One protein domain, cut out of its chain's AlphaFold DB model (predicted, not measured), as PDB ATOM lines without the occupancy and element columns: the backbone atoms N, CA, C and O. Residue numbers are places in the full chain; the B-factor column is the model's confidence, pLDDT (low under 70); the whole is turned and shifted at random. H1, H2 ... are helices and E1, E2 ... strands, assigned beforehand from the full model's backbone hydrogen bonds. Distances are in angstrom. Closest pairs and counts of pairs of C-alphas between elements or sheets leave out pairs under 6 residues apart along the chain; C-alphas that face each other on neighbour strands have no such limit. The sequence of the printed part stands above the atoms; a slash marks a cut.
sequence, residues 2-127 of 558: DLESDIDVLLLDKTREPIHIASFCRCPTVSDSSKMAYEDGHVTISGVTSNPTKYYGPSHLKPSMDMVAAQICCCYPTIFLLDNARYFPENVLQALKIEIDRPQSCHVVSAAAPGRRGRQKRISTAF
ATOM      1  N   ASP A   2     -42.826 -20.977 -45.834       52.78
ATOM      2  CA  ASP A   2     -43.792 -20.330 -46.712       52.78
ATOM      3  C   ASP A   2     -43.351 -20.509 -48.177       52.78
ATOM      4  O   ASP A   2     -42.166 -20.638 -48.474       52.78
ATOM      5  N   LEU A   3     -44.306 -20.564 -49.105       55.03
ATOM      6  CA  LEU A   3     -44.012 -20.564 -50.542       55.03
ATOM      7  C   LEU A   3     -43.421 -19.233 -51.001       55.03
ATOM      8  O   LEU A   3     -42.730 -19.213 -52.023       55.03
ATOM      9  N   GLU A   4     -43.701 -18.158 -50.267       60.62
ATOM     10  CA  GLU A   4     -43.141 -16.841 -50.545       60.62
ATOM     11  C   GLU A   4     -41.770 -16.615 -49.917       60.62
ATOM     12  O   GLU A   4     -41.119 -15.680 -50.350       60.62
ATOM     13  N   SER A   5     -41.305 -17.474 -48.996       66.88
ATOM     14  CA  SER A   5     -39.957 -17.380 -48.418       66.88
ATOM     15  C   SER A   5     -38.877 -17.676 -49.462       66.88
ATOM     16  O   SER A   5     -38.884 -18.727 -50.117       66.88
ATOM     17  N   ASP A   6     -37.915 -16.767 -49.582       71.88
ATOM     18  CA  ASP A   6     -36.761 -16.901 -50.468       71.88
ATOM     19  C   ASP A   6     -35.578 -17.588 -49.770       71.88
ATOM     20  O   ASP A   6     -34.816 -18.313 -50.417       71.88
ATOM     21  N   ILE A   7     -35.424 -17.376 -48.455       76.81
ATOM     22  CA  ILE A   7     -34.317 -17.901 -47.643       76.81
ATOM     23  C   ILE A   7     -34.847 -18.571 -46.373       76.81
ATOM     24  O   ILE A   7     -35.520 -17.948 -45.556       76.81
ATOM     25  N   ASP A   8     -34.434 -19.817 -46.144       78.12
ATOM     26  CA  ASP A   8     -34.684 -20.532 -44.892       78.12
ATOM     27  C   ASP A   8     -33.433 -20.477 -43.994       78.12
ATOM     28  O   ASP A   8     -32.384 -21.030 -44.329       78.12
ATOM     29  N   VAL A   9     -33.542 -19.829 -42.833       78.88
ATOM     30  CA  VAL A   9     -32.476 -19.722 -41.826       78.88
ATOM     31  C   VAL A   9     -32.736 -20.713 -40.698       78.88
ATOM     32  O   VAL A   9     -33.691 -20.572 -39.934       78.88
ATOM     33  N   LEU A  10     -31.847 -21.692 -40.549       81.56
ATOM     34  CA  LEU A  10     -31.880 -22.648 -39.445       81.56
ATOM     35  C   LEU A  10     -31.180 -22.077 -38.203       81.56
ATOM     36  O   LEU A  10     -30.005 -21.720 -38.263       81.56
ATOM     37  N   LEU A  11     -31.877 -22.049 -37.068       80.56
ATOM     38  CA  LEU A  11     -31.304 -21.725 -35.761       80.56
ATOM     39  C   LEU A  11     -31.206 -22.988 -34.905       80.56
ATOM     40  O   LEU A  11     -32.227 -23.501 -34.446       80.56
ATOM     41  N   LEU A  12     -29.983 -23.466 -34.677       82.31
ATOM     42  CA  LEU A  12     -29.726 -24.579 -33.768       82.31
ATOM     43  C   LEU A  12     -29.730 -24.093 -32.316       82.31
ATOM     44  O   LEU A  12     -28.870 -23.312 -31.911       82.31
ATOM     45  N   ASP A  13     -30.674 -24.594 -31.527       79.25
ATOM     46  CA  ASP A  13     -30.701 -24.404 -30.083       79.25
ATOM     47  C   ASP A  13     -29.664 -25.322 -29.423       79.25
ATOM     48  O   ASP A  13     -29.905 -26.512 -29.212       79.25
ATOM     49  N   LYS A  14     -28.493 -24.743 -29.136       76.94
ATOM     50  CA  LYS A  14     -27.379 -25.391 -28.429       76.94
ATOM     51  C   LYS A  14     -27.502 -25.320 -26.905       76.94
ATOM     52  O   LYS A  14     -26.680 -25.911 -26.219       76.94
ATOM     53  N   THR A  15     -28.489 -24.595 -26.374       76.62
ATOM     54  CA  THR A  15     -28.664 -24.438 -24.918       76.62
ATOM     55  C   THR A  15     -29.355 -25.637 -24.279       76.62
ATOM     56  O   THR A  15     -29.316 -25.810 -23.064       76.62
ATOM     57  N   ARG A  16     -30.009 -26.467 -25.096       81.19
ATOM     58  CA  ARG A  16     -30.724 -27.662 -24.661       81.19
ATOM     59  C   ARG A  16     -29.886 -28.904 -24.890       81.19
ATOM     60  O   ARG A  16     -29.187 -29.011 -25.896       81.19
ATOM     61  N   GLU A  17     -30.082 -29.883 -24.015       86.38
ATOM     62  CA  GLU A  17     -29.538 -31.219 -24.215       86.38
ATOM     63  C   GLU A  17     -29.996 -31.817 -25.562       86.38
ATOM     64  O   GLU A  17     -31.164 -31.640 -25.965       86.38
ATOM     65  N   PRO A  18     -29.098 -32.528 -26.272       91.19
ATOM     66  CA  PRO A  18     -29.441 -33.230 -27.496       91.19
ATOM     67  C   PRO A  18     -30.583 -34.225 -27.288       91.19
ATOM     68  O   PRO A  18     -30.672 -34.933 -26.289       91.19
ATOM     69  N   ILE A  19     -31.449 -34.339 -28.289       92.62
ATOM     70  CA  ILE A  19     -32.455 -35.396 -28.326       92.62
ATOM     71  C   ILE A  19     -31.773 -36.722 -28.657       92.62
ATOM     72  O   ILE A  19     -31.109 -36.868 -29.688       92.62
ATOM     73  N   HIS A  20     -31.998 -37.711 -27.800       94.19
ATOM     74  CA  HIS A  20     -31.543 -39.077 -28.003       94.19
ATOM     75  C   HIS A  20     -32.671 -39.914 -28.600       94.19
ATOM     76  O   HIS A  20     -33.712 -40.090 -27.974       94.19
ATOM     77  N   ILE A  21     -32.477 -40.415 -29.818       93.62
ATOM     78  CA  ILE A  21     -33.501 -41.162 -30.555       93.62
ATOM     79  C   ILE A  21     -33.428 -42.644 -30.165       93.62
ATOM     80  O   ILE A  21     -32.353 -43.251 -30.224       93.62
ATOM     81  N   ALA A  22     -34.556 -43.230 -29.761       92.50
ATOM     82  CA  ALA A  22     -34.649 -44.655 -29.452       92.50
ATOM     83  C   ALA A  22     -34.207 -45.509 -30.655       92.50
ATOM     84  O   ALA A  22     -34.405 -45.120 -31.802       92.50
ATOM     85  N   SER A  23     -33.575 -46.654 -30.385       89.81
ATOM     86  CA  SER A  23     -33.016 -47.589 -31.383       89.81
ATOM     87  C   SER A  23     -31.818 -47.099 -32.214       89.81
ATOM     88  O   SER A  23     -31.130 -47.933 -32.795       89.81
ATOM     89  N   PHE A  24     -31.510 -45.797 -32.239       92.25
ATOM     90  CA  PHE A  24     -30.362 -45.249 -32.987       92.25
ATOM     91  C   PHE A  24     -29.265 -44.679 -32.082       92.25
ATOM     92  O   PHE A  24     -28.079 -44.783 -32.399       92.25
ATOM     93  N   CYS A  25     -29.637 -44.098 -30.937       92.44
ATOM     94  CA  CYS A  25     -28.693 -43.487 -30.005       92.44
ATOM     95  C   CYS A  25     -27.683 -44.506 -29.446       92.44
ATOM     96  O   CYS A  25     -28.073 -45.509 -28.844       92.44
ATOM     97  N   ARG A  26     -26.386 -44.180 -29.567       90.69
ATOM     98  CA  ARG A  26     -25.249 -44.961 -29.036       90.69
ATOM     99  C   ARG A  26     -24.521 -44.279 -27.867       90.69
ATOM    100  O   ARG A  26     -23.419 -44.684 -27.513       90.69
ATOM    101  N   CYS A  27     -25.097 -43.226 -27.286       90.94
ATOM    102  CA  CYS A  27     -24.480 -42.512 -26.168       90.94
ATOM    103  C   CYS A  27     -24.472 -43.404 -24.910       90.94
ATOM    104  O   CYS A  27     -25.546 -43.832 -24.484       90.94
ATOM    105  N   PRO A  28     -23.305 -43.672 -24.295       86.62
ATOM    106  CA  PRO A  28     -23.185 -44.661 -23.218       86.62
ATOM    107  C   PRO A  28     -23.820 -44.204 -21.898       86.62
ATOM    108  O   PRO A  28     -24.187 -45.028 -21.069       86.62
ATOM    109  N   THR A  29     -23.956 -42.895 -21.699       87.88
ATOM    110  CA  THR A  29     -24.431 -42.278 -20.452       87.88
ATOM    111  C   THR A  29     -25.942 -42.046 -20.413       87.88
ATOM    112  O   THR A  29     -26.457 -41.554 -19.414       87.88
ATOM    113  N   VAL A  30     -26.667 -42.381 -21.485       89.06
ATOM    114  CA  VAL A  30     -28.092 -42.057 -21.630       89.06
ATOM    115  C   VAL A  30     -28.942 -43.297 -21.391       89.06
ATOM    116  O   VAL A  30     -28.865 -44.265 -22.151       89.06
ATOM    117  N   SER A  31     -29.794 -43.250 -20.364       88.44
ATOM    118  CA  SER A  31     -30.736 -44.331 -20.061       88.44
ATOM    119  C   SER A  31     -31.770 -44.511 -21.175       88.44
ATOM    120  O   SER A  31     -32.199 -43.542 -21.805       88.44
ATOM    121  N   ASP A  32     -32.240 -45.744 -21.382       85.38
ATOM    122  CA  ASP A  32     -33.281 -46.031 -22.380       85.38
ATOM    123  C   ASP A  32     -34.591 -45.282 -22.110       85.38
ATOM    124  O   ASP A  32     -35.257 -44.862 -23.052       85.38
ATOM    125  N   SER A  33     -34.925 -45.028 -20.840       85.06
ATOM    126  CA  SER A  33     -36.105 -44.243 -20.450       85.06
ATOM    127  C   SER A  33     -36.039 -42.770 -20.868       85.06
ATOM    128  O   SER A  33     -37.076 -42.120 -20.961       85.06
ATOM    129  N   SER A  34     -34.836 -42.248 -21.123       86.62
ATOM    130  CA  SER A  34     -34.610 -40.869 -21.572       86.62
ATOM    131  C   SER A  34     -34.580 -40.747 -23.100       86.62
ATOM    132  O   SER A  34     -34.518 -39.637 -23.633       86.62
ATOM    133  N   LYS A  35     -34.603 -41.876 -23.825       92.69
ATOM    134  CA  LYS A  35     -34.615 -41.901 -25.290       92.69
ATOM    135  C   LYS A  35     -36.034 -41.658 -25.800       92.69
ATOM    136  O   LYS A  35     -37.007 -42.222 -25.307       92.69
ATOM    137  N   MET A  36     -36.146 -40.824 -26.822       92.69
ATOM    138  CA  MET A  36     -37.420 -40.434 -27.410       92.69
ATOM    139  C   MET A  36     -37.850 -41.428 -28.489       92.69
ATOM    140  O   MET A  36     -37.037 -41.843 -29.320       92.69
ATOM    141  N   ALA A  37     -39.137 -41.777 -28.502       93.25
ATOM    142  CA  ALA A  37     -39.711 -42.662 -29.511       93.25
ATOM    143  C   ALA A  37     -39.626 -42.048 -30.918       93.25
ATOM    144  O   ALA A  37     -39.863 -40.848 -31.090       93.25
ATOM    145  N   TYR A  38     -39.329 -42.894 -31.906       93.31
ATOM    146  CA  TYR A  38     -39.186 -42.542 -33.317       93.31
ATOM    147  C   TYR A  38     -40.170 -43.330 -34.179       93.31
ATOM    148  O   TYR A  38     -40.256 -44.548 -34.054       93.31
ATOM    149  N   GLU A  39     -40.886 -42.638 -35.061       91.94
ATOM    150  CA  GLU A  39     -41.836 -43.229 -36.007       91.94
ATOM    151  C   GLU A  39     -41.903 -42.354 -37.270       91.94
ATOM    152  O   GLU A  39     -42.063 -41.135 -37.168       91.94
ATOM    153  N   ASP A  40     -41.779 -42.957 -38.456       90.38
ATOM    154  CA  ASP A  40     -41.962 -42.311 -39.768       90.38
ATOM    155  C   ASP A  40     -41.229 -40.961 -39.933       90.38
ATOM    156  O   ASP A  40     -41.809 -39.960 -40.375       90.38
ATOM    157  N   GLY A  41     -39.957 -40.878 -39.521       91.62
ATOM    158  CA  GLY A  41     -39.170 -39.636 -39.595       91.62
ATOM    159  C   GLY A  41     -39.459 -38.611 -38.498       91.62
ATOM    160  O   GLY A  41     -38.968 -37.481 -38.575       91.62
ATOM    161  N   HIS A  42     -40.258 -38.962 -37.491       92.75
ATOM    162  CA  HIS A  42     -40.672 -38.065 -36.416       92.75
ATOM    163  C   HIS A  42     -40.283 -38.603 -35.043       92.75
ATOM    164  O   HIS A  42     -40.366 -39.795 -34.767       92.75
ATOM    165  N   VAL A  43     -39.913 -37.683 -34.160       92.62
ATOM    166  CA  VAL A  43     -39.669 -37.929 -32.743       92.62
ATOM    167  C   VAL A  43     -40.863 -37.419 -31.941       92.62
ATOM    168  O   VAL A  43     -41.307 -36.282 -32.135       92.62
ATOM    169  N   THR A  44     -41.385 -38.239 -31.032       89.44
ATOM    170  CA  THR A  44     -42.515 -37.868 -30.164       89.44
ATOM    171  C   THR A  44     -42.044 -36.984 -29.014       89.44
ATOM    172  O   THR A  44     -41.165 -37.377 -28.251       89.44
ATOM    173  N   ILE A  45     -42.619 -35.781 -28.889       82.50
ATOM    174  CA  ILE A  45     -42.246 -34.779 -27.875       82.50
ATOM    175  C   ILE A  45     -43.505 -34.047 -27.391       82.50
ATOM    176  O   ILE A  45     -44.313 -33.591 -28.202       82.50
ATOM    177  N   SER A  46     -43.652 -33.892 -26.075       71.94
ATOM    178  CA  SER A  46     -44.757 -33.151 -25.449       71.94
ATOM    179  C   SER A  46     -44.492 -31.640 -25.394       71.94
ATOM    180  O   SER A  46     -43.353 -31.210 -25.228       71.94
ATOM    181  N   GLY A  47     -45.549 -30.823 -25.489       66.00
ATOM    182  CA  GLY A  47     -45.473 -29.370 -25.255       66.00
ATOM    183  C   GLY A  47     -44.828 -28.559 -26.386       66.00
ATOM    184  O   GLY A  47     -44.261 -27.497 -26.139       66.00
ATOM    185  N   VAL A  48     -44.882 -29.048 -27.628       64.94
ATOM    186  CA  VAL A  48     -44.253 -28.378 -28.774       64.94
ATOM    187  C   VAL A  48     -45.203 -27.339 -29.375       64.94
ATOM    188  O   VAL A  48     -46.373 -27.621 -29.632       64.94
ATOM    189  N   THR A  49     -44.696 -26.140 -29.660       60.84
ATOM    190  CA  THR A  49     -45.440 -25.131 -30.423       60.84
ATOM    191  C   THR A  49     -45.661 -25.611 -31.861       60.84
ATOM    192  O   THR A  49     -44.755 -26.122 -32.520       60.84
ATOM    193  N   SER A  50     -46.887 -25.465 -32.366       59.69
ATOM    194  CA  SER A  50     -47.308 -26.011 -33.664       59.69
ATOM    195  C   SER A  50     -46.729 -25.279 -34.880       59.69
ATOM    196  O   SER A  50     -46.837 -25.799 -35.988       59.69
ATOM    197  N   ASN A  51     -46.106 -24.109 -34.690       59.81
ATOM    198  CA  ASN A  51     -45.500 -23.326 -35.765       59.81
ATOM    199  C   ASN A  51     -44.186 -22.669 -35.282       59.81
ATOM    200  O   ASN A  51     -44.235 -21.670 -34.566       59.81
ATOM    201  N   PRO A  52     -43.006 -23.224 -35.619       62.53
ATOM    202  CA  PRO A  52     -41.713 -22.714 -35.149       62.53
ATOM    203  C   PRO A  52     -41.120 -21.647 -36.074       62.53
ATOM    204  O   PRO A  52     -40.075 -21.080 -35.762       62.53
ATOM    205  N   THR A  53     -41.719 -21.447 -37.250       74.75
ATOM    206  CA  THR A  53     -41.165 -20.582 -38.285       74.75
ATOM    207  C   THR A  53     -41.595 -19.149 -38.039       74.75
ATOM    208  O   THR A  53     -42.788 -18.854 -38.001       74.75
ATOM    209  N   LYS A  54     -40.618 -18.259 -37.873       77.06
ATOM    210  CA  LYS A  54     -40.864 -16.823 -37.837       77.06
ATOM    211  C   LYS A  54     -40.569 -16.244 -39.214       77.06
ATOM    212  O   LYS A  54     -39.407 -16.199 -39.613       77.06
ATOM    213  N   TYR A  55     -41.627 -15.821 -39.896       79.00
ATOM    214  CA  TYR A  55     -41.542 -15.170 -41.197       79.00
ATOM    215  C   TYR A  55     -41.108 -13.712 -41.047       79.00
ATOM    216  O   TYR A  55     -41.582 -12.986 -40.168       79.00
ATOM    217  N   TYR A  56     -40.224 -13.294 -41.940       75.38
ATOM    218  CA  TYR A  56     -39.801 -11.923 -42.141       75.38
ATOM    219  C   TYR A  56     -40.076 -11.565 -43.597       75.38
ATOM    220  O   TYR A  56     -39.515 -12.168 -44.511       75.38
ATOM    221  N   GLY A  57     -40.962 -10.590 -43.803       72.44
ATOM    222  CA  GLY A  57     -41.295 -10.110 -45.139       72.44
ATOM    223  C   GLY A  57     -40.095  -9.475 -45.845       72.44
ATOM    224  O   GLY A  57     -39.129  -9.084 -45.187       72.44
ATOM    225  N   PRO A  58     -40.156  -9.344 -47.179       74.31
ATOM    226  CA  PRO A  58     -39.090  -8.706 -47.929       74.31
ATOM    227  C   PRO A  58     -38.984  -7.210 -47.587       74.31
ATOM    228  O   PRO A  58     -39.941  -6.565 -47.141       74.31
ATOM    229  N   SER A  59     -37.813  -6.647 -47.860       69.25
ATOM    230  CA  SER A  59     -37.552  -5.205 -47.922       69.25
ATOM    231  C   SER A  59     -36.885  -4.869 -49.258       69.25
ATOM    232  O   SER A  59     -36.597  -5.756 -50.058       69.25
ATOM    233  N   HIS A  60     -36.604  -3.592 -49.514       66.12
ATOM    234  CA  HIS A  60     -35.902  -3.179 -50.733       66.12
ATOM    235  C   HIS A  60     -34.464  -3.742 -50.828       66.12
ATOM    236  O   HIS A  60     -33.924  -3.824 -51.924       66.12
ATOM    237  N   LEU A  61     -33.866  -4.171 -49.705       68.00
ATOM    238  CA  LEU A  61     -32.511  -4.742 -49.630       68.00
ATOM    239  C   LEU A  61     -32.468  -6.225 -49.271       68.00
ATOM    240  O   LEU A  61     -31.408  -6.843 -49.362       68.00
ATOM    241  N   LYS A  62     -33.584  -6.786 -48.798       69.69
ATOM    242  CA  LYS A  62     -33.630  -8.154 -48.281       69.69
ATOM    243  C   LYS A  62     -34.764  -8.938 -48.906       69.69
ATOM    244  O   LYS A  62     -35.893  -8.444 -48.924       69.69
ATOM    245  N   PRO A  63     -34.488 -10.170 -49.347       74.62
ATOM    246  CA  PRO A  63     -35.541 -11.069 -49.745       74.62
ATOM    247  C   PRO A  63     -36.319 -11.507 -48.499       74.62
ATOM    248  O   PRO A  63     -35.923 -11.239 -47.359       74.62
ATOM    249  N   SER A  64     -37.445 -12.165 -48.715       77.81
ATOM    250  CA  SER A  64     -38.226 -12.722 -47.615       77.81
ATOM    251  C   SER A  64     -37.467 -13.873 -46.938       77.81
ATOM    252  O   SER A  64     -36.711 -14.607 -47.584       77.81
ATOM    253  N   MET A  65     -37.626 -14.028 -45.623       77.25
ATOM    254  CA  MET A  65     -36.878 -15.024 -44.854       77.25
ATOM    255  C   MET A  65     -37.749 -15.761 -43.846       77.25
ATOM    256  O   MET A  65     -38.543 -15.156 -43.130       77.25
ATOM    257  N   ASP A  66     -37.494 -17.055 -43.701       79.94
ATOM    258  CA  ASP A  66     -38.083 -17.907 -42.679       79.94
ATOM    259  C   ASP A  66     -37.024 -18.327 -41.662       79.94
ATOM    260  O   ASP A  66     -36.076 -19.043 -41.978       79.94
ATOM    261  N   MET A  67     -37.198 -17.923 -40.405       79.06
ATOM    262  CA  MET A  67     -36.340 -18.385 -39.314       79.06
ATOM    263  C   MET A  67     -36.939 -19.629 -38.666       79.06
ATOM    264  O   MET A  67     -38.022 -19.568 -38.083       79.06
ATOM    265  N   VAL A  68     -36.225 -20.750 -38.737       83.00
ATOM    266  CA  VAL A  68     -36.664 -22.061 -38.252       83.00
ATOM    267  C   VAL A  68     -35.821 -22.474 -37.051       83.00
ATOM    268  O   VAL A  68     -34.642 -22.791 -37.187       83.00
ATOM    269  N   ALA A  69     -36.436 -22.498 -35.868       83.50
ATOM    270  CA  ALA A  69     -35.800 -23.052 -34.678       83.50
ATOM    271  C   ALA A  69     -35.711 -24.584 -34.766       83.50
ATOM    272  O   ALA A  69     -36.694 -25.260 -35.096       83.50
ATOM    273  N   ALA A  70     -34.545 -25.121 -34.430       88.25
ATOM    274  CA  ALA A  70     -34.258 -26.544 -34.432       88.25
ATOM    275  C   ALA A  70     -33.550 -26.967 -33.148       88.25
ATOM    276  O   ALA A  70     -32.782 -26.206 -32.567       88.25
ATOM    277  N   GLN A  71     -33.808 -28.196 -32.714       88.88
ATOM    278  CA  GLN A  71     -33.144 -28.796 -31.561       88.88
ATOM    279  C   GLN A  71     -32.222 -29.910 -32.037       88.88
ATOM    280  O   GLN A  71     -32.619 -30.715 -32.880       88.88
ATOM    281  N   ILE A  72     -31.010 -29.950 -31.494       92.25
ATOM    282  CA  ILE A  72     -29.993 -30.934 -31.865       92.25
ATOM    283  C   ILE A  72     -30.436 -32.342 -31.455       92.25
ATOM    284  O   ILE A  72     -31.103 -32.538 -30.438       92.25
ATOM    285  N   CYS A  73     -30.049 -33.330 -32.252       93.19
ATOM    286  CA  CYS A  73     -30.122 -34.748 -31.928       93.19
ATOM    287  C   CYS A  73     -28.714 -35.335 -31.861       93.19
ATOM    288  O   CYS A  73     -27.797 -34.857 -32.526       93.19
ATOM    289  N   CYS A  74     -28.538 -36.399 -31.076       92.50
ATOM    290  CA  CYS A  74     -27.222 -37.020 -30.927       92.50
ATOM    291  C   CYS A  74     -26.735 -37.742 -32.193       92.50
ATOM    292  O   CYS A  74     -25.533 -37.917 -32.363       92.50
ATOM    293  N   CYS A  75     -27.650 -38.184 -33.059       92.06
ATOM    294  CA  CYS A  75     -27.336 -38.917 -34.283       92.06
ATOM    295  C   CYS A  75     -28.494 -38.835 -35.283       92.06
ATOM    296  O   CYS A  75     -29.640 -38.568 -34.904       92.06
ATOM    297  N   TYR A  76     -28.187 -39.071 -36.557       94.56
ATOM    298  CA  TYR A  76     -29.191 -39.332 -37.584       94.56
ATOM    299  C   TYR A  76     -29.743 -40.764 -37.453       94.56
ATOM    300  O   TYR A  76     -28.987 -41.676 -37.106       94.56
ATOM    301  N   PRO A  77     -31.033 -40.995 -37.764       93.50
ATOM    302  CA  PRO A  77     -31.506 -42.315 -38.178       93.50
ATOM    303  C   PRO A  77     -30.767 -42.793 -39.439       93.50
ATOM    304  O   PRO A  77     -30.070 -42.012 -40.090       93.50
ATOM    305  N   THR A  78     -30.927 -44.063 -39.813       92.00
ATOM    306  CA  THR A  78     -30.274 -44.627 -41.005       92.00
ATOM    307  C   THR A  78     -30.598 -43.815 -42.264       92.00
ATOM    308  O   THR A  78     -31.758 -43.702 -42.654       92.00
ATOM    309  N   ILE A  79     -29.568 -43.269 -42.917       94.44
ATOM    310  CA  ILE A  79     -29.712 -42.466 -44.137       94.44
ATOM    311  C   ILE A  79     -29.663 -43.378 -45.362       94.44
ATOM    312  O   ILE A  79     -28.601 -43.859 -45.747       94.44
ATOM    313  N   PHE A  80     -30.814 -43.561 -46.012       92.25
ATOM    314  CA  PHE A  80     -30.992 -44.547 -47.084       92.25
ATOM    315  C   PHE A  80     -30.043 -44.366 -48.274       92.25
ATOM    316  O   PHE A  80     -29.573 -45.354 -48.840       92.25
ATOM    317  N   LEU A  81     -29.754 -43.112 -48.648       93.06
ATOM    318  CA  LEU A  81     -28.914 -42.795 -49.805       93.06
ATOM    319  C   LEU A  81     -27.519 -43.430 -49.699       93.06
ATOM    320  O   LEU A  81     -26.988 -43.873 -50.710       93.06
ATOM    321  N   LEU A  82     -26.928 -43.487 -48.500       91.19
ATOM    322  CA  LEU A  82     -25.550 -43.960 -48.341       91.19
ATOM    323  C   LEU A  82     -25.365 -45.429 -48.736       91.19
ATOM    324  O   LEU A  82     -24.292 -45.786 -49.214       91.19
ATOM    325  N   ASP A  83     -26.409 -46.240 -48.568       89.88
ATOM    326  CA  ASP A  83     -26.369 -47.678 -48.839       89.88
ATOM    327  C   ASP A  83     -26.940 -48.039 -50.222       89.88
ATOM    328  O   ASP A  83     -26.780 -49.168 -50.681       89.88
ATOM    329  N   ASN A  84     -27.638 -47.106 -50.885       92.81
ATOM    330  CA  ASN A  84     -28.466 -47.402 -52.065       92.81
ATOM    331  C   ASN A  84     -28.262 -46.438 -53.245       92.81
ATOM    332  O   ASN A  84     -29.012 -46.514 -54.222       92.81
ATOM    333  N   ALA A  85     -27.289 -45.531 -53.160       93.31
ATOM    334  CA  ALA A  85     -26.954 -44.601 -54.232       93.31
ATOM    335  C   ALA A  85     -26.642 -45.333 -55.545       93.31
ATOM    336  O   ALA A  85     -25.859 -46.283 -55.567       93.31
ATOM    337  N   ARG A  86     -27.226 -44.865 -56.653       94.38
ATOM    338  CA  ARG A  86     -27.010 -45.441 -57.989       94.38
ATOM    339  C   ARG A  86     -26.043 -44.615 -58.826       94.38
ATOM    340  O   ARG A  86     -25.052 -45.149 -59.310       94.38
ATOM    341  N   TYR A  87     -26.330 -43.323 -58.991       95.44
ATOM    342  CA  TYR A  87     -25.536 -42.411 -59.832       95.44
ATOM    343  C   TYR A  87     -24.980 -41.199 -59.075       95.44
ATOM    344  O   TYR A  87     -24.413 -40.291 -59.685       95.44
ATOM    345  N   PHE A  88     -25.114 -41.169 -57.744       92.56
ATOM    346  CA  PHE A  88     -24.526 -40.099 -56.944       92.56
ATOM    347  C   PHE A  88     -22.987 -40.139 -56.999       92.56
ATOM    348  O   PHE A  88     -22.403 -41.208 -56.816       92.56
ATOM    349  N   PRO A  89     -22.309 -38.992 -57.202       91.06
ATOM    350  CA  PRO A  89     -20.850 -38.947 -57.209       91.06
ATOM    351  C   PRO A  89     -20.240 -39.336 -55.856       91.06
ATOM    352  O   PRO A  89     -20.701 -38.880 -54.806       91.06
ATOM    353  N   GLU A  90     -19.145 -40.103 -55.870       91.88
ATOM    354  CA  GLU A  90     -18.495 -40.601 -54.645       91.88
ATOM    355  C   GLU A  90     -18.038 -39.469 -53.714       91.88
ATOM    356  O   GLU A  90     -18.174 -39.561 -52.498       91.88
ATOM    357  N   ASN A  91     -17.564 -38.345 -54.264       91.44
ATOM    358  CA  ASN A  91     -17.172 -37.188 -53.457       91.44
ATOM    359  C   ASN A  91     -18.358 -36.587 -52.678       91.44
ATOM    360  O   ASN A  91     -18.169 -36.078 -51.573       91.44
ATOM    361  N   VAL A  92     -19.576 -36.661 -53.225       93.81
ATOM    362  CA  VAL A  92     -20.799 -36.214 -52.544       93.81
ATOM    363  C   VAL A  92     -21.185 -37.211 -51.458       93.81
ATOM    364  O   VAL A  92     -21.474 -36.798 -50.338       93.81
ATOM    365  N   LEU A  93     -21.125 -38.515 -51.744       95.75
ATOM    366  CA  LEU A  93     -21.386 -39.566 -50.754       95.75
ATOM    367  C   LEU A  93     -20.408 -39.492 -49.575       95.75
ATOM    368  O   LEU A  93     -20.823 -39.592 -48.421       95.75
ATOM    369  N   GLN A  94     -19.128 -39.237 -49.844       95.06
ATOM    370  CA  GLN A  94     -18.119 -39.048 -48.807       95.06
ATOM    371  C   GLN A  94     -18.391 -37.796 -47.963       95.06
ATOM    372  O   GLN A  94     -18.295 -37.853 -46.738       95.06
ATOM    373  N   ALA A  95     -18.777 -36.679 -48.587       93.94
ATOM    374  CA  ALA A  95     -19.158 -35.469 -47.860       93.94
ATOM    375  C   ALA A  95     -20.391 -35.697 -46.967       93.94
ATOM    376  O   ALA A  95     -20.422 -35.222 -45.834       93.94
ATOM    377  N   LEU A  96     -21.378 -36.462 -47.446       95.94
ATOM    378  CA  LEU A  96     -22.551 -36.847 -46.658       95.94
ATOM    379  C   LEU A  96     -22.170 -37.708 -45.448       95.94
ATOM    380  O   LEU A  96     -22.647 -37.424 -44.353       95.94
ATOM    381  N   LYS A  97     -21.294 -38.709 -45.616       95.50
ATOM    382  CA  LYS A  97     -20.783 -39.540 -44.505       95.50
ATOM    383  C   LYS A  97     -20.103 -38.682 -43.436       95.50
ATOM    384  O   LYS A  97     -20.462 -38.770 -42.268       95.50
ATOM    385  N   ILE A  98     -19.194 -37.793 -43.852       94.06
ATOM    386  CA  ILE A  98     -18.488 -36.871 -42.945       94.06
ATOM    387  C   ILE A  98     -19.476 -35.999 -42.161       94.06
ATOM    388  O   ILE A  98     -19.303 -35.804 -40.962       94.06
ATOM    389  N   GLU A  99     -20.508 -35.471 -42.821       94.25
ATOM    390  CA  GLU A  99     -21.511 -34.633 -42.157       94.25
ATOM    391  C   GLU A  99     -22.393 -35.436 -41.195       94.25
ATOM    392  O   GLU A  99     -22.692 -34.951 -40.111       94.25
ATOM    393  N   ILE A 100     -22.767 -36.671 -41.538       93.88
ATOM    394  CA  ILE A 100     -23.555 -37.551 -40.658       93.88
ATOM    395  C   ILE A 100     -22.782 -37.903 -39.382       93.88
ATOM    396  O   ILE A 100     -23.370 -37.902 -38.299       93.88
ATOM    397  N   ASP A 101     -21.479 -38.160 -39.508       90.75
ATOM    398  CA  ASP A 101     -20.596 -38.482 -38.381       90.75
ATOM    399  C   ASP A 101     -20.201 -37.242 -37.563       90.75
ATOM    400  O   ASP A 101     -19.673 -37.353 -36.452       90.75
ATOM    401  N   ARG A 102     -20.464 -36.038 -38.084       89.62
ATOM    402  CA  ARG A 102     -20.141 -34.790 -37.400       89.62
ATOM    403  C   ARG A 102     -21.016 -34.623 -36.149       89.62
ATOM    404  O   ARG A 102     -22.250 -34.661 -36.241       89.62
ATOM    405  N   PRO A 103     -20.417 -34.332 -34.977       83.88
ATOM    406  CA  PRO A 103     -21.178 -34.050 -33.768       83.88
ATOM    407  C   PRO A 103     -22.202 -32.935 -33.994       83.88
ATOM    408  O   PRO A 103     -21.888 -31.904 -34.589       83.88
ATOM    409  N   GLN A 104     -23.415 -33.133 -33.475       83.94
ATOM    410  CA  GLN A 104     -24.510 -32.156 -33.531       83.94
ATOM    411  C   GLN A 104     -25.016 -31.809 -34.950       83.94
ATOM    412  O   GLN A 104     -25.687 -30.791 -35.121       83.94
ATOM    413  N   SER A 105     -24.734 -32.638 -35.965       89.31
ATOM    414  CA  SER A 105     -25.261 -32.426 -37.324       89.31
ATOM    415  C   SER A 105     -26.755 -32.768 -37.444       89.31
ATOM    416  O   SER A 105     -27.534 -32.050 -38.081       89.31
ATOM    417  N   CYS A 106     -27.212 -33.814 -36.749       93.88
ATOM    418  CA  CYS A 106     -28.631 -34.159 -36.730       93.88
ATOM    419  C   CYS A 106     -29.435 -33.173 -35.881       93.88
ATOM    420  O   CYS A 106     -29.027 -32.775 -34.790       93.88
ATOM    421  N   HIS A 107     -30.615 -32.802 -36.369       93.81
ATOM    422  CA  HIS A 107     -31.524 -31.914 -35.665       93.81
ATOM    423  C   HIS A 107     -32.977 -32.186 -36.057       93.81
ATOM    424  O   HIS A 107     -33.280 -32.711 -37.131       93.81
ATOM    425  N   VAL A 108     -33.893 -31.778 -35.184       92.44
ATOM    426  CA  VAL A 108     -35.336 -31.831 -35.416       92.44
ATOM    427  C   VAL A 108     -35.942 -30.438 -35.458       92.44
ATOM    428  O   VAL A 108     -35.537 -29.532 -34.728       92.44
ATOM    429  N   VAL A 109     -36.977 -30.289 -36.276       89.88
ATOM    430  CA  VAL A 109     -37.779 -29.066 -36.403       89.88
ATOM    431  C   VAL A 109     -39.216 -29.344 -35.984       89.88
ATOM    432  O   VAL A 109     -39.703 -30.467 -36.141       89.88
ATOM    433  N   SER A 110     -39.925 -28.338 -35.460       85.00
ATOM    434  CA  SER A 110     -41.348 -28.496 -35.127       85.00
ATOM    435  C   SER A 110     -42.184 -28.588 -36.407       85.00
ATOM    436  O   SER A 110     -42.682 -27.605 -36.946       85.00
ATOM    437  N   ALA A 111     -42.298 -29.807 -36.908       81.81
ATOM    438  CA  ALA A 111     -43.176 -30.226 -37.979       81.81
ATOM    439  C   ALA A 111     -43.734 -31.590 -37.572       81.81
ATOM    440  O   ALA A 111     -42.999 -32.432 -37.056       81.81
ATOM    441  N   ALA A 112     -45.032 -31.784 -37.771       80.19
ATOM    442  CA  ALA A 112     -45.723 -33.013 -37.415       80.19
ATOM    443  C   ALA A 112     -46.538 -33.513 -38.606       80.19
ATOM    444  O   ALA A 112     -46.934 -32.720 -39.469       80.19
ATOM    445  N   ALA A 113     -46.822 -34.813 -38.615       81.19
ATOM    446  CA  ALA A 113     -47.779 -35.390 -39.545       81.19
ATOM    447  C   ALA A 113     -49.168 -34.724 -39.392       81.19
ATOM    448  O   ALA A 113     -49.501 -34.236 -38.298       81.19
ATOM    449  N   PRO A 114     -49.996 -34.701 -40.457       80.25
ATOM    450  CA  PRO A 114     -51.377 -34.234 -40.367       80.25
ATOM    451  C   PRO A 114     -52.108 -34.875 -39.176       80.25
ATOM    452  O   PRO A 114     -52.008 -36.077 -38.945       80.25
ATOM    453  N   GLY A 115     -52.789 -34.061 -38.366       79.38
ATOM    454  CA  GLY A 115     -53.489 -34.518 -37.156       79.38
ATOM    455  C   GLY A 115     -52.623 -34.733 -35.899       79.38
ATOM    456  O   GLY A 115     -53.178 -34.959 -34.829       79.38
ATOM    457  N   ARG A 116     -51.286 -34.608 -35.971       80.50
ATOM    458  CA  ARG A 116     -50.363 -34.798 -34.822       80.50
ATOM    459  C   ARG A 116     -49.638 -33.518 -34.368       80.50
ATOM    460  O   ARG A 116     -48.613 -33.578 -33.686       80.50
ATOM    461  N   ARG A 117     -50.158 -32.339 -34.735       78.88
ATOM    462  CA  ARG A 117     -49.548 -31.032 -34.414       78.88
ATOM    463  C   ARG A 117     -49.279 -30.875 -32.910       78.88
ATOM    464  O   ARG A 117     -50.129 -31.188 -32.082       78.88
ATOM    465  N   GLY A 118     -48.088 -30.376 -32.577       79.62
ATOM    466  CA  GLY A 118     -47.653 -30.103 -31.200       79.62
ATOM    467  C   GLY A 118     -47.237 -31.327 -30.373       79.62
ATOM    468  O   GLY A 118     -46.875 -31.168 -29.208       79.62
ATOM    469  N   ARG A 119     -47.268 -32.534 -30.958       84.00
ATOM    470  CA  ARG A 119     -46.903 -33.800 -30.288       84.00
ATOM    471  C   ARG A 119     -45.663 -34.478 -30.874       84.00
ATOM    472  O   ARG A 119     -45.224 -35.514 -30.380       84.00
ATOM    473  N   GLN A 120     -45.129 -33.932 -31.961       89.50
ATOM    474  CA  GLN A 120     -44.010 -34.503 -32.697       89.50
ATOM    475  C   GLN A 120     -43.105 -33.398 -33.242       89.50
ATOM    476  O   GLN A 120     -43.566 -32.293 -33.550       89.50
ATOM    477  N   LYS A 121     -41.821 -33.725 -33.396       90.12
ATOM    478  CA  LYS A 121     -40.872 -32.978 -34.223       90.12
ATOM    479  C   LYS A 121     -40.339 -33.888 -35.326       90.12
ATOM    480  O   LYS A 121     -40.157 -35.078 -35.102       90.12
ATOM    481  N   ARG A 122     -40.070 -33.337 -36.504       91.56
ATOM    482  CA  ARG A 122     -39.565 -34.089 -37.658       91.56
ATOM    483  C   ARG A 122     -38.048 -34.006 -37.715       91.56
ATOM    484  O   ARG A 122     -37.506 -32.915 -37.524       91.56
ATOM    485  N   ILE A 123     -37.385 -35.113 -38.036       94.06
ATOM    486  CA  ILE A 123     -35.959 -35.109 -38.379       94.06
ATOM    487  C   ILE A 123     -35.751 -34.218 -39.603       94.06
ATOM    488  O   ILE A 123     -36.500 -34.273 -40.579       94.06
ATOM    489  N   SER A 124     -34.756 -33.343 -39.527       93.06
ATOM    490  CA  SER A 124     -34.392 -32.438 -40.606       93.06
ATOM    491  C   SER A 124     -33.089 -32.892 -41.246       93.06
ATOM    492  O   SER A 124     -32.069 -33.076 -40.583       93.06
ATOM    493  N   THR A 125     -33.113 -33.024 -42.567       94.50
ATOM    494  CA  THR A 125     -31.943 -33.359 -43.384       94.50
ATOM    495  C   THR A 125     -31.345 -32.137 -44.069       94.50
ATOM    496  O   THR A 125     -30.606 -32.282 -45.031       94.50
ATOM    497  N   ALA A 126     -31.628 -30.925 -43.576       91.81
ATOM    498  CA  ALA A 126     -31.209 -29.677 -44.214       91.81
ATOM    499  C   ALA A 126     -29.692 -29.594 -44.485       91.81
ATOM    500  O   ALA A 126     -29.289 -29.072 -45.521       91.81
ATOM    501  N   PHE A 127     -28.840 -30.130 -43.603       93.25
ATOM    502  CA  PHE A 127     -27.390 -30.167 -43.844       93.25
ATOM    503  C   PHE A 127     -27.006 -31.129 -44.970       93.25
ATOM    504  O   PHE A 127     -26.250 -30.745 -45.861       93.25
TER     505      PHE A 127
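Overview. This is residues 2 to 127 of the 558 residues of the protein "Mab-21 domain-containing protein" of Macrostomum lignano (UniProt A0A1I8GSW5). With little regular structure, the domain is a strongly twisted, branched sheet whose E1, E3 and E4 make a long arm, while H1 and H2 form a helical head off the sheet. The 126 printed residues hold E1 to E4, H1, H2, E5 and E6 in that order, a mixed class with under half in named elements. It is only just compact, close to loose: radius of gyration of the C-alphas 16.3 A, spans 50 by 41 by 29 A.

Arrangement. E4, residues 65 to 72, has E1, residues 7 to 13, parallel on one side, N 9 and O 66 being 2.8 A apart. On the other side are E3, residues 53 to 56, its hairpin partner, N 54 to O 67 2.9 A, and E5, residues 107 to 109, antiparallel, N 108 to O 71 2.8 A. E6, residues 120 to 124, forms a hairpin with E5, N 122 to O 109 2.9 A, and is antiparallel to E2, residues 42 to 44, N 43 to O 121 2.8 A. H1, residues 80 to 84, and H2, residues 90 to 101, are not on the sheet; they only just touch, with 3 pairs of C-alphas within 8 A, H2 by residues 93 to 97 alone, closest C-alphas Leu 82 and Leu 93, 6.5 A. In both, every O i to N i+4 pair is within hydrogen-bond range.

Along the chain. E4 is 21.7 A long, E1 19.1 A, H2 16.5 A. C-alpha 7 is at (-34.317, -17.901, -47.643), C-alpha 124 at (-34.392, -32.438, -40.606).

Size, cuts and confidence. The farthest C-alphas, Ser 31 and His 60, are 51.6 A apart. The printed part has no cut; the E1 to E2 link is long. Residues 2 to 5, 47 to 52 and 59 to 62 have pLDDT under 70.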